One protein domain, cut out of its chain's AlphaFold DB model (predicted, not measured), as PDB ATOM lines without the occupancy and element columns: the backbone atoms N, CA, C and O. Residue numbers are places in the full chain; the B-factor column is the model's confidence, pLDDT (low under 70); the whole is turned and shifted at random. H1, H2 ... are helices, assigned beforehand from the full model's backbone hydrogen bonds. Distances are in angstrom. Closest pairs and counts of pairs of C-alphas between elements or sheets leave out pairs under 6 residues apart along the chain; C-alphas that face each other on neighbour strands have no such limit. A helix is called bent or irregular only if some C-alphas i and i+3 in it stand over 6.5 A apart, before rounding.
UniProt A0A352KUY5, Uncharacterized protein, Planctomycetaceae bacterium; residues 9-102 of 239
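Overview. This is residues 9 to 102 of the 239 residues of an uncharacterized protein of Planctomycetaceae bacterium (UniProt A0A352KUY5). Three long helices, H1, H2 and H3, run back and forth as a flat, loose zigzag, with the bent H2 in the middle and H1 packed along one side of it. On its other side H3 meets H2 only near their link and then spreads away, leaving an open gap, and the short H4 folds back across the far end of that gap toward the beginning of H2. The printed part has 94 residues, with four named helices in the order H1, H2, H3, H4 and no named strand, and its class is all helix. It is loose, with a radius of gyration of the C-alphas of 16.2 A and spans of 46 by 31 by 14 A.

Along the chain. H1, residues 9 to 35, begins at C-alpha 9 at (144.126, 148.885, 66.451) and is 38.6 A long from first to last C-alpha. It is only just irregular, with C-alphas 27 and 30 6.7 A apart, and has a kink of 32 degrees near residue 28. H2, residues 42 to 63, was assigned as one helix by its hydrogen bonds but is bent, with C-alphas 49 and 52 6.6 A apart. Its arms are H2a, residues 42 to 49, 10.7 A long, and H2b, residues 52 to 63, 15.9 A long, at a steep tilt of 41 degrees. H3, residues 67 to 89, is 33.2 A long. It is irregular, with C-alphas 68 and 71 7.9 A apart, and has a kink of 25 degrees near residue 74. H4, residues 95 to 101, is 9.8 A long and ends at C-alpha 101 at (122.840, 120.364, 84.497).

Arrangement. H1 touches H2a with residues 25 to 35 alone, the closest C-alphas being those of Leu 32 and Leu 45, 5.8 A apart. These two form a helical hairpin and run opposite ways at 36 degrees, only just a steep tilt. H1 touches H2b at a shallow tilt of 25 degrees, opposite ways; the closest C-alphas, of Gly 24 and Pro 52, are 4.7 A apart. H2b and H3 form a second helical hairpin, opposite ways at a shallow tilt of 33 degrees, only just short of steep. They touch through residues 61 to 62 of H2b and 67 to 73 of H3 alone, closest at the C-alphas of Val 61 and Arg 67, 5.5 A apart. H2a and H4 only just touch, with 3 pairs of C-alphas within 8 A, the closest those of Val 42 and Leu 101 at 5.1 A. H1 is apart from H3 and H4, and H3 is apart from H2a and H4. In H2a, H2b and H4 every O i to N i+4 pair is within hydrogen-bond range; in H1 it is 21 of 23 and in H3 17 of 19.

Size, cuts and confidence. The two C-alphas farthest apart, those of Arg 9 and Ala 95, are 46.6 A apart. Residues 75 to 83 of H3 stand free. The printed part has no cut; the links H2 to H3 and H3 to H4 are tight, and the link H1 to H2 is short. The mean pLDDT of the printed part is 86.5, and no printed residue is under 70.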
ATOM      1  N   ARG A   9     144.562 149.047  65.052       78.19
ATOM      2  CA  ARG A   9     144.126 148.885  66.451       78.19
ATOM      3  C   ARG A   9     143.105 147.762  66.615       78.19
ATOM      4  O   ARG A   9     143.250 146.940  67.516       78.19
ATOM      5  N   LEU A  10     142.108 147.688  65.733       76.69
ATOM      6  CA  LEU A  10     141.073 146.649  65.799       76.69
ATOM      7  C   LEU A  10     141.643 145.241  65.576       76.69
ATOM      8  O   LEU A  10     141.196 144.283  66.208       76.69
ATOM      9  N   SER A  11     142.643 145.106  64.705       76.50
ATOM     10  CA  SER A  11     143.327 143.832  64.463       76.50
ATOM     11  C   SER A  11     144.199 143.409  65.653       76.50
ATOM     12  O   SER A  11     144.131 142.248  66.064       76.50
ATOM     13  N   ALA A  12     144.927 144.336  66.285       79.12
ATOM     14  CA  ALA A  12     145.690 144.058  67.506       79.12
ATOM     15  C   ALA A  12     144.791 143.644  68.690       79.12
ATOM     16  O   ALA A  12     145.106 142.692  69.410       79.12
ATOM     17  N   GLU A  13     143.643 144.307  68.862       76.31
ATOM     18  CA  GLU A  13     142.663 143.977  69.904       76.31
ATOM     19  C   GLU A  13     142.076 142.573  69.711       76.31
ATOM     20  O   GLU A  13     142.074 141.777  70.654       76.31
ATOM     21  N   ARG A  14     141.659 142.223  68.485       75.75
ATOM     22  CA  ARG A  14     141.166 140.871  68.168       75.75
ATOM     23  C   ARG A  14     142.218 139.809  68.480       75.75
ATOM     24  O   ARG A  14     141.912 138.845  69.175       75.75
ATOM     25  N   LEU A  15     143.469 140.030  68.069       77.94
ATOM     26  CA  LEU A  15     144.582 139.110  68.330       77.94
ATOM     27  C   LEU A  15     144.866 138.899  69.826       77.94
ATOM     28  O   LEU A  15     145.397 137.850  70.198       77.94
ATOM     29  N   SER A  16     144.554 139.878  70.681       81.25
ATOM     30  CA  SER A  16     144.702 139.748  72.135       81.25
ATOM     31  C   SER A  16     143.587 138.896  72.754       81.25
ATOM     32  O   SER A  16     143.885 137.960  73.494       81.25
ATOM     33  N   ALA A  17     142.326 139.124  72.368       79.75
ATOM     34  CA  ALA A  17     141.179 138.370  72.871       79.75
ATOM     35  C   ALA A  17     141.239 136.890  72.456       79.75
ATOM     36  O   ALA A  17     141.039 136.007  73.287       79.75
ATOM     37  N   THR A  18     141.611 136.591  71.204       84.94
ATOM     38  CA  THR A  18     141.755 135.199  70.737       84.94
ATOM     39  C   THR A  18     142.873 134.460  71.478       84.94
ATOM     40  O   THR A  18     142.750 133.267  71.759       84.94
ATOM     41  N   ARG A  19     143.962 135.158  71.833       88.88
ATOM     42  CA  ARG A  19     145.058 134.583  72.631       88.88
ATOM     43  C   ARG A  19     144.625 134.270  74.060       88.88
ATOM     44  O   ARG A  19     144.982 133.203  74.557       88.88
ATOM     45  N   ILE A  20     143.872 135.167  74.699       86.69
ATOM     46  CA  ILE A  20     143.330 134.957  76.050       86.69
ATOM     47  C   ILE A  20     142.380 133.764  76.045       86.69
ATOM     48  O   ILE A  20     142.576 132.851  76.842       86.69
ATOM     49  N   LEU A  21     141.441 133.709  75.095       89.62
ATOM     50  CA  LEU A  21     140.500 132.598  74.979       89.62
ATOM     51  C   LEU A  21     141.232 131.268  74.793       89.62
ATOM     52  O   LEU A  21     140.986 130.323  75.530       89.62
ATOM     53  N   ARG A  22     142.181 131.201  73.852       90.44
ATOM     54  CA  ARG A  22     142.937 129.970  73.584       90.44
ATOM     55  C   ARG A  22     143.720 129.500  74.811       90.44
ATOM     56  O   ARG A  22     143.700 128.314  75.120       90.44
ATOM     57  N   ARG A  23     144.400 130.411  75.516       91.06
ATOM     58  CA  ARG A  23     145.151 130.075  76.739       91.06
ATOM     59  C   ARG A  23     144.224 129.679  77.885       91.06
ATOM     60  O   ARG A  23     144.502 128.696  78.555       91.06
ATOM     61  N   GLY A  24     143.120 130.394  78.075       88.44
ATOM     62  CA  GLY A  24     142.122 130.058  79.085       88.44
ATOM     63  C   GLY A  24     141.476 128.698  78.826       88.44
ATOM     64  O   GLY A  24     141.356 127.907  79.752       88.44
ATOM     65  N   MET A  25     141.153 128.366  77.572       92.88
ATOM     66  CA  MET A  25     140.624 127.046  77.211       92.88
ATOM     67  C   MET A  25     141.648 125.931  77.435       92.88
ATOM     68  O   MET A  25     141.281 124.870  77.927       92.88
ATOM     69  N   LEU A  26     142.933 126.170  77.146       92.69
ATOM     70  CA  LEU A  26     144.002 125.220  77.480       92.69
ATOM     71  C   LEU A  26     144.125 124.999  78.994       92.69
ATOM     72  O   LEU A  26     144.389 123.879  79.412       92.69
ATOM     73  N   LEU A  27     143.909 126.039  79.805       90.88
ATOM     74  CA  LEU A  27     143.887 125.931  81.267       90.88
ATOM     75  C   LEU A  27     142.619 125.252  81.795       90.88
ATOM     76  O   LEU A  27     142.690 124.577  82.812       90.88
ATOM     77  N   ALA A  28     141.478 125.409  81.121       90.88
ATOM     78  CA  ALA A  28     140.220 124.757  81.483       90.88
ATOM     79  C   ALA A  28     140.188 123.271  81.079       90.88
ATOM     80  O   ALA A  28     139.516 122.473  81.728       90.88
ATOM     81  N   LEU A  29     140.932 122.886  80.035       91.19
ATOM     82  CA  LEU A  29     140.931 121.534  79.467       91.19
ATOM     83  C   LEU A  29     141.185 120.420  80.506       91.19
ATOM     84  O   LEU A  29     140.416 119.462  80.503       91.19
ATOM     85  N   PRO A  30     142.171 120.510  81.425       90.38
ATOM     86  CA  PRO A  30     142.379 119.485  82.449       90.38
ATOM     87  C   PRO A  30     141.185 119.343  83.398       90.38
ATOM     88  O   PRO A  30     140.815 118.226  83.741       90.38
ATOM     89  N   PHE A  31     140.541 120.453  83.776       89.31
ATOM     90  CA  PHE A  31     139.345 120.433  84.626       89.31
ATOM     91  C   PHE A  31     138.156 119.797  83.910       89.31
ATOM     92  O   PHE A  31     137.408 119.045  84.520       89.31
ATOM     93  N   LEU A  32     137.998 120.045  82.608       90.12
ATOM     94  CA  LEU A  32     136.937 119.430  81.810       90.12
ATOM     95  C   LEU A  32     137.172 117.929  81.598       90.12
ATOM     96  O   LEU A  32     136.245 117.135  81.734       90.12
ATOM     97  N   LEU A  33     138.414 117.543  81.289       90.75
ATOM     98  CA  LEU A  33     138.790 116.153  81.023       90.75
ATOM     99  C   LEU A  33     138.797 115.293  82.287       90.75
ATOM    100  O   LEU A  33     138.475 114.112  82.209       90.75
ATOM    101  N   TRP A  34     139.171 115.864  83.434       92.88
ATOM    102  CA  TRP A  34     139.305 115.121  84.687       92.88
ATOM    103  C   TRP A  34     138.126 115.315  85.644       92.88
ATOM    104  O   TRP A  34     137.781 114.394  86.378       92.88
ATOM    105  N   GLY A  35     137.459 116.469  85.602       88.44
ATOM    106  CA  GLY A  35     136.337 116.779  86.484       88.44
ATOM    107  C   GLY A  35     135.139 115.858  86.263       88.44
ATOM    108  O   GLY A  35     134.590 115.351  87.236       88.44
ATOM    109  N   TYR A  36     134.768 115.564  85.009       85.44
ATOM    110  CA  TYR A  36     133.644 114.655  84.743       85.44
ATOM    111  C   TYR A  36     133.903 113.220  85.254       85.44
ATOM    112  O   TYR A  36     133.077 112.720  86.018       85.44
ATOM    113  N   PRO A  37     135.051 112.571  84.953       91.62
ATOM    114  CA  PRO A  37     135.406 111.286  85.567       91.62
ATOM    115  C   PRO A  37     135.498 111.320  87.097       91.62
ATOM    116  O   PRO A  37     135.203 110.321  87.746       91.62
ATOM    117  N   ALA A  38     135.894 112.456  87.677       89.38
ATOM    118  CA  ALA A  38     135.970 112.654  89.123       89.38
ATOM    119  C   ALA A  38     134.601 112.926  89.787       89.38
ATOM    120  O   ALA A  38     134.551 113.180  90.990       89.38
ATOM    121  N   GLY A  39     133.498 112.883  89.030       88.00
ATOM    122  CA  GLY A  39     132.139 113.053  89.551       88.00
ATOM    123  C   GLY A  39     131.710 114.507  89.747       88.00
ATOM    124  O   GLY A  39     130.790 114.772  90.519       88.00
ATOM    125  N   TRP A  40     132.366 115.464  89.084       90.00
ATOM    126  CA  TRP A  40     131.938 116.860  89.145       90.00
ATOM    127  C   TRP A  40     130.592 117.042  88.444       90.00
ATOM    128  O   TRP A  40     130.392 116.505  87.349       90.00
ATOM    129  N   PRO A  41     129.688 117.850  89.021       87.94
ATOM    130  CA  PRO A  41     128.414 118.118  88.395       87.94
ATOM    131  C   PRO A  41     128.579 118.951  87.119       87.94
ATOM    132  O   PRO A  41     129.454 119.815  87.012       87.94
ATOM    133  N   VAL A  42     127.697 118.709  86.147       88.38
ATOM    134  CA  VAL A  42     127.773 119.291  84.794       88.38
ATOM    135  C   VAL A  42     127.835 120.824  84.817       88.38
ATOM    136  O   VAL A  42     128.614 121.415  84.067       88.38
ATOM    137  N   TRP A  43     127.092 121.489  85.704       88.44
ATOM    138  CA  TRP A  43     127.131 122.950  85.826       88.44
ATOM    139  C   TRP A  43     128.516 123.500  86.212       88.44
ATOM    140  O   TRP A  43     128.892 124.567  85.726       88.44
ATOM    141  N   GLN A  44     129.310 122.785  87.020       88.94
ATOM    142  CA  GLN A  44     130.670 123.219  87.372       88.94
ATOM    143  C   GLN A  44     131.594 123.158  86.156       88.94
ATOM    144  O   GLN A  44     132.373 124.079  85.917       88.94
ATOM    145  N   LEU A  45     131.457 122.112  85.340       90.94
ATOM    146  CA  LEU A  45     132.218 121.966  84.100       90.94
ATOM    147  C   LEU A  45     131.844 123.065  83.096       90.94
ATOM    148  O   LEU A  45     132.723 123.653  82.465       90.94
ATOM    149  N   LEU A  46     130.557 123.417  83.006       89.69
ATOM    150  CA  LEU A  46     130.109 124.553  82.199       89.69
ATOM    151  C   LEU A  46     130.718 125.873  82.680       89.69
ATOM    152  O   LEU A  46     131.183 126.650  81.848       89.69
ATOM    153  N   LEU A  47     130.792 126.121  83.992       88.69
ATOM    154  CA  LEU A  47     131.462 127.313  84.527       88.69
ATOM    155  C   LEU A  47     132.951 127.348  84.157       88.69
ATOM    156  O   LEU A  47     133.442 128.394  83.727       88.69
ATOM    157  N   CYS A  48     133.655 126.216  84.245       90.31
ATOM    158  CA  CYS A  48     135.054 126.114  83.822       90.31
ATOM    159  C   CYS A  48     135.238 126.430  82.329       90.31
ATOM    160  O   CYS A  48     136.193 127.113  81.964       90.31
ATOM    161  N   GLY A  49     134.325 125.972  81.467       89.12
ATOM    162  CA  GLY A  49     134.353 126.266  80.030       89.12
ATOM    163  C   GLY A  49     133.954 127.705  79.683       89.12
ATOM    164  O   GLY A  49     134.505 128.297  78.754       89.12
ATOM    165  N   LEU A  50     133.025 128.296  80.439       89.94
ATOM    166  CA  LEU A  50     132.546 129.661  80.219       89.94
ATOM    167  C   LEU A  50     133.533 130.718  80.723       89.94
ATOM    168  O   LEU A  50     133.637 131.773  80.100       89.94
ATOM    169  N   ALA A  51     134.290 130.443  81.790       88.81
ATOM    170  CA  ALA A  51     135.216 131.403  82.397       88.81
ATOM    171  C   ALA A  51     136.228 132.026  81.402       88.81
ATOM    172  O   ALA A  51     136.352 133.254  81.364       88.81
ATOM    173  N   PRO A  52     136.915 131.262  80.525       88.12
ATOM    174  CA  PRO A  52     137.775 131.829  79.482       88.12
ATOM    175  C   PRO A  52     137.047 132.768  78.515       88.12
ATOM    176  O   PRO A  52     137.620 133.769  78.072       88.12
ATOM    177  N   VAL A  53     135.788 132.461  78.184       88.38
ATOM    178  CA  VAL A  53     134.952 133.264  77.283       88.38
ATOM    179  C   VAL A  53     134.570 134.577  77.960       88.38
ATOM    180  O   VAL A  53     134.813 135.642  77.388       88.38
ATOM    181  N   THR A  54     134.055 134.533  79.191       88.12
ATOM    182  CA  THR A  54     133.685 135.737  79.954       88.12
ATOM    183  C   THR A  54     134.883 136.637  80.208       88.12
ATOM    184  O   THR A  54     134.773 137.846  80.001       88.12
ATOM    185  N   VAL A  55     136.048 136.088  80.565       86.56
ATOM    186  CA  VAL A  55     137.282 136.877  80.732       86.56
ATOM    187  C   VAL A  55     137.697 137.533  79.415       86.56
ATOM    188  O   VAL A  55     137.996 138.725  79.395       86.56
ATOM    189  N   SER A  56     137.666 136.799  78.298       85.62
ATOM    190  CA  SER A  56     138.031 137.344  76.981       85.62
ATOM    191  C   SER A  56     137.106 138.488  76.554       85.62
ATOM    192  O   SER A  56     137.584 139.523  76.086       85.62
ATOM    193  N   VAL A  57     135.794 138.334  76.759       86.50
ATOM    194  CA  VAL A  57     134.797 139.382  76.492       86.50
ATOM    195  C   VAL A  57     135.000 140.575  77.426       86.50
ATOM    196  O   VAL A  57     135.024 141.710  76.957       86.50
ATOM    197  N   THR A  58     135.224 140.339  78.719       87.62
ATOM    198  CA  THR A  58     135.453 141.406  79.706       87.62
ATOM    199  C   THR A  58     136.687 142.226  79.343       87.62
ATOM    200  O   THR A  58     136.615 143.452  79.291       87.62
ATOM    201  N   VAL A  59     137.806 141.572  79.009       84.50
ATOM    202  CA  VAL A  59     139.029 142.248  78.552       84.50
ATOM    203  C   VAL A  59     138.779 143.008  77.254       84.50
ATOM    204  O   VAL A  59     139.252 144.131  77.108       84.50
ATOM    205  N   TRP A  60     138.001 142.460  76.319       83.75
ATOM    206  CA  TRP A  60     137.651 143.174  75.093       83.75
ATOM    207  C   TRP A  60     136.806 144.431  75.365       83.75
ATOM    208  O   TRP A  60     137.063 145.481  74.774       83.75
ATOM    209  N   VAL A  61     135.871 144.388  76.316       87.56
ATOM    210  CA  VAL A  61     135.085 145.563  76.728       87.56
ATOM    211  C   VAL A  61     135.946 146.577  77.494       87.56
ATOM    212  O   VAL A  61     135.862 147.784  77.251       87.56
ATOM    213  N   TRP A  62     136.819 146.117  78.394       84.19
ATOM    214  CA  TRP A  62     137.645 146.994  79.230       84.19
ATOM    215  C   TRP A  62     138.848 147.570  78.495       84.19
ATOM    216  O   TRP A  62     139.225 148.709  78.753       84.19
ATOM    217  N   CYS A  63     139.448 146.841  77.565       83.50
ATOM    218  CA  CYS A  63     140.671 147.244  76.880       83.50
ATOM    219  C   CYS A  63     140.462 147.531  75.389       83.50
ATOM    220  O   CYS A  63     141.375 148.083  74.781       83.50
ATOM    221  N   GLY A  64     139.297 147.258  74.802       82.69
ATOM    222  CA  GLY A  64     139.082 147.386  73.356       82.69
ATOM    223  C   GLY A  64     138.299 148.616  72.887       82.69
ATOM    224  O   GLY A  64     138.203 149.641  73.562       82.69
ATOM    225  N   SER A  65     137.691 148.507  71.713       80.88
ATOM    226  CA  SER A  65     136.852 149.553  71.110       80.88
ATOM    227  C   SER A  65     135.553 149.859  71.877       80.88
ATOM    228  O   SER A  65     134.976 150.935  71.708       80.88
ATOM    229  N   LEU A  66     135.108 148.960  72.764       83.69
ATOM    230  CA  LEU A  66     133.870 149.094  73.548       83.69
ATOM    231  C   LEU A  66     134.057 149.762  74.920       83.69
ATOM    232  O   LEU A  66     133.120 149.800  75.717       83.69
ATOM    233  N   ARG A  67     135.219 150.368  75.188       86.25
ATOM    234  CA  ARG A  67     135.528 151.044  76.466       86.25
ATOM    235  C   ARG A  67     134.483 152.066  76.921       86.25
ATOM    236  O   ARG A  67     134.301 152.260  78.118       86.25
ATOM    237  N   ARG A  68     133.789 152.718  75.986       89.25
ATOM    238  CA  ARG A  68     132.721 153.681  76.305       89.25
ATOM    239  C   ARG A  68     131.477 153.041  76.939       89.25
ATOM    240  O   ARG A  68     130.700 153.745  77.563       89.25
ATOM    241  N   PHE A  69     131.304 151.723  76.818       89.31
ATOM    242  CA  PHE A  69     130.145 150.979  77.325       89.31
ATOM    243  C   PHE A  69     130.442 150.161  78.590       89.31
ATOM    244  O   PHE A  69     129.616 149.350  78.996       89.31
ATOM    245  N   ARG A  70     131.600 150.357  79.235       89.12
ATOM    246  CA  ARG A  70     132.014 149.580  80.421       89.12
ATOM    247  C   ARG A  70     130.962 149.587  81.534       89.12
ATOM    248  O   ARG A  70     130.640 148.534  82.069       89.12
ATOM    249  N   MET A  71     130.393 150.753  81.840       89.88
ATOM    250  CA  MET A  71     129.353 150.869  82.867       89.88
ATOM    251  C   MET A  71     128.105 150.055  82.499       89.88
ATOM    252  O   MET A  71     127.624 149.284  83.319       89.88
ATOM    253  N   LEU A  72     127.637 150.162  81.250       91.25
ATOM    254  CA  LEU A  72     126.475 149.413  80.764       91.25
ATOM    255  C   LEU A  72     126.718 147.899  80.803       91.25
ATOM    256  O   LEU A  72     125.847 147.151  81.231       91.25
ATOM    257  N   TYR A  73     127.913 147.452  80.410       89.50
ATOM    258  CA  TYR A  73     128.309 146.048  80.512       89.50
ATOM    259  C   TYR A  73     128.315 145.558  81.963       89.50
ATOM    260  O   TYR A  73     127.800 144.481  82.240       89.50
ATOM    261  N   GLY A  74     128.861 146.354  82.890       86.88
ATOM    262  CA  GLY A  74     128.862 146.025  84.316       86.88
ATOM    263  C   GLY A  74     127.446 145.882  84.878       86.88
ATOM    264  O   GLY A  74     127.147 144.880  85.521       86.88
ATOM    265  N   VAL A  75     126.557 146.833  84.571       90.88
ATOM    266  CA  VAL A  75     125.140 146.774  84.969       90.88
ATOM    267  C   VAL A  75     124.455 145.545  84.374       90.88
ATOM    268  O   VAL A  75     123.791 144.810  85.097       90.88
ATOM    269  N   PHE A  76     124.654 145.278  83.082       93.19
ATOM    270  CA  PHE A  76     124.098 144.099  82.422       93.19
ATOM    271  C   PHE A  76     124.567 142.795  83.081       93.19
ATOM    272  O   PHE A  76     123.754 141.910  83.323       93.19
ATOM    273  N   LEU A  77     125.858 142.682  83.408       91.69
ATOM    274  CA  LEU A  77     126.410 141.500  84.064       91.69
ATOM    275  C   LEU A  77     125.797 141.293  85.457       91.69
ATOM    276  O   LEU A  77     125.419 140.175  85.785       91.69
ATOM    277  N   ILE A  78     125.654 142.364  86.245       90.56
ATOM    278  CA  ILE A  78     124.998 142.305  87.560       90.56
ATOM    279  C   ILE A  78     123.549 141.839  87.411       90.56
ATOM    280  O   ILE A  78     123.150 140.893  88.081       90.56
ATOM    281  N   LEU A  79     122.780 142.443  86.498       92.62
ATOM    282  CA  LEU A  79     121.389 142.054  86.248       92.62
ATOM    283  C   LEU A  79     121.272 140.594  85.799       92.62
ATOM    284  O   LEU A  79     120.375 139.891  86.249       92.62
ATOM    285  N   LEU A  80     122.189 140.125  84.950       92.75
ATOM    286  CA  LEU A  80     122.222 138.736  84.504       92.75
ATOM    287  C   LEU A  80     122.492 137.780  85.673       92.75
ATOM    288  O   LEU A  80     121.770 136.800  85.825       92.75
ATOM    289  N   VAL A  81     123.503 138.060  86.504       89.50
ATOM    290  CA  VAL A  81     123.823 137.219  87.669       89.50
ATOM    291  C   VAL A  81     122.669 137.217  88.667       89.50
ATOM    292  O   VAL A  81     122.252 136.144  89.092       89.50
ATOM    293  N   CYS A  82     122.120 138.386  89.002       88.50
ATOM    294  CA  CYS A  82     120.984 138.500  89.912       88.50
ATOM    295  C   CYS A  82     119.742 137.784  89.369       88.50
ATOM    296  O   CYS A  82     119.117 137.038  90.110       88.50
ATOM    297  N   GLY A  83     119.417 137.943  88.083       88.94
ATOM    298  CA  GLY A  83     118.254 137.298  87.474       88.94
ATOM    299  C   GLY A  83     118.389 135.777  87.389       88.94
ATOM    300  O   GLY A  83     117.436 135.061  87.678       88.94
ATOM    301  N   VAL A  84     119.576 135.262  87.043       89.25
ATOM    302  CA  VAL A  84     119.844 133.811  87.061       89.25
ATOM    303  C   VAL A  84     119.791 133.268  88.487       89.25
ATOM    304  O   VAL A  84     119.209 132.206  88.705       89.25
ATOM    305  N   TRP A  85     120.364 133.995  89.449       85.19
ATOM    306  CA  TRP A  85     120.299 133.639  90.863       85.19
ATOM    307  C   TRP A  85     118.853 133.575  91.351       85.19
ATOM    308  O   TRP A  85     118.461 132.553  91.894       85.19
ATOM    309  N   GLU A  86     118.048 134.606  91.091       82.44
ATOM    310  CA  GLU A  86     116.640 134.669  91.489       82.44
ATOM    311  C   GLU A  86     115.819 133.538  90.858       82.44
ATOM    312  O   GLU A  86     115.078 132.851  91.562       82.44
ATOM    313  N   LEU A  87     115.995 133.291  89.554       84.69
ATOM    314  CA  LEU A  87     115.312 132.214  88.832       84.69
ATOM    315  C   LEU A  87     115.646 130.836  89.421       84.69
ATOM    316  O   LEU A  87     114.755 129.997  89.573       84.69
ATOM    317  N   TRP A  88     116.925 130.612  89.751       84.00
ATOM    318  CA  TRP A  88     117.369 129.390  90.412       84.00
ATOM    319  C   TRP A  88     116.810 129.305  91.827       84.00
ATOM    320  O   TRP A  88     116.182 128.303  92.142       84.00
ATOM    321  N   THR A  89     116.947 130.343  92.658       77.00
ATOM    322  CA  THR A  89     116.444 130.306  94.036       77.00
ATOM    323  C   THR A  89     114.945 130.081  94.084       77.00
ATOM    324  O   THR A  89     114.506 129.233  94.842       77.00
ATOM    325  N   ALA A  90     114.175 130.719  93.201       72.94
ATOM    326  CA  ALA A  90     112.729 130.549  93.112       72.94
ATOM    327  C   ALA A  90     112.296 129.172  92.566       72.94
ATOM    328  O   ALA A  90     111.106 128.918  92.419       72.94
ATOM    329  N   GLY A  91     113.222 128.276  92.204       75.75
ATOM    330  CA  GLY A  91     112.878 126.970  91.631       75.75
ATOM    331  C   GLY A  91     112.145 127.068  90.290       75.75
ATOM    332  O   GLY A  91     111.457 126.136  89.885       75.75
ATOM    333  N   ARG A  92     112.288 128.195  89.581       81.31
ATOM    334  CA  ARG A  92     111.657 128.436  88.272       81.31
ATOM    335  C   ARG A  92     112.463 127.843  87.113       81.31
ATOM    336  O   ARG A  92     112.076 127.971  85.953       81.31
ATOM    337  N   VAL A  93     113.591 127.202  87.411       83.44
ATOM    338  CA  VAL A  93     114.366 126.429  86.439       83.44
ATOM    339  C   VAL A  93     113.592 125.145  86.114       83.44
ATOM    340  O   VAL A  93     113.248 124.404  87.031       83.44
ATOM    341  N   PRO A  94     113.314 124.835  84.833       83.81
ATOM    342  CA  PRO A  94     112.612 123.608  84.472       83.81
ATOM    343  C   PRO A  94     113.328 122.358  85.001       83.81
ATOM    344  O   PRO A  94     114.537 122.221  84.813       83.81
ATOM    345  N   ALA A  95     112.581 121.403  85.565       79.12
ATOM    346  CA  ALA A  95     113.139 120.186  86.173       79.12
ATOM    347  C   ALA A  95     114.037 119.373  85.217       79.12
ATOM    348  O   ALA A  95     115.028 118.774  85.630       79.12
ATOM    349  N   VAL A  96     113.725 119.386  83.916       84.12
ATOM    350  CA  VAL A  96     114.555 118.750  82.877       84.12
ATOM    351  C   VAL A  96     115.943 119.388  82.817       84.12
ATOM    352  O   VAL A  96     116.944 118.680  82.731       84.12
ATOM    353  N   LEU A  97     116.011 120.719  82.889       84.44
ATOM    354  CA  LEU A  97     117.267 121.460  82.852       84.44
ATOM    355  C   LEU A  97     118.043 121.292  84.165       84.44
ATOM    356  O   LEU A  97     119.255 121.110  84.129       84.44
ATOM    357  N   GLU A  98     117.348 121.285  85.305       84.00
ATOM    358  CA  GLU A  98     117.938 121.005  86.621       84.00
ATOM    359  C   GLU A  98     118.629 119.633  86.646       84.00
ATOM    360  O   GLU A  98     119.793 119.536  87.037       84.00
ATOM    361  N   ALA A  99     117.957 118.597  86.132       83.62
ATOM    362  CA  ALA A  99     118.497 117.243  86.048       83.62
ATOM    363  C   ALA A  99     119.669 117.130  85.057       83.62
ATOM    364  O   ALA A  99     120.690 116.524  85.378       83.62
ATOM    365  N   GLN A 100     119.555 117.733  83.867       87.88
ATOM    366  CA  GLN A 100     120.617 117.711  82.853       87.88
ATOM    367  C   GLN A 100     121.888 118.422  83.322       87.88
ATOM    368  O   GLN A 100     122.996 117.946  83.084       87.88
ATOM    369  N   LEU A 101     121.729 119.565  83.989       85.50
ATOM    370  CA  LEU A 101     122.840 120.364  84.497       85.50
ATOM    371  C   LEU A 101     123.335 119.896  85.868       85.50
ATOM    372  O   LEU A 101     124.364 120.391  86.332       85.50
ATOM    373  N   GLN A 102     122.637 118.945  86.496       85.69
ATOM    374  CA  GLN A 102     122.899 118.468  87.857       85.69
ATOM    375  C   GLN A 102     122.991 119.636  88.847       85.69
ATOM    376  O   GLN A 102     123.896 119.694  89.687       85.69
TER     377      GLN A 102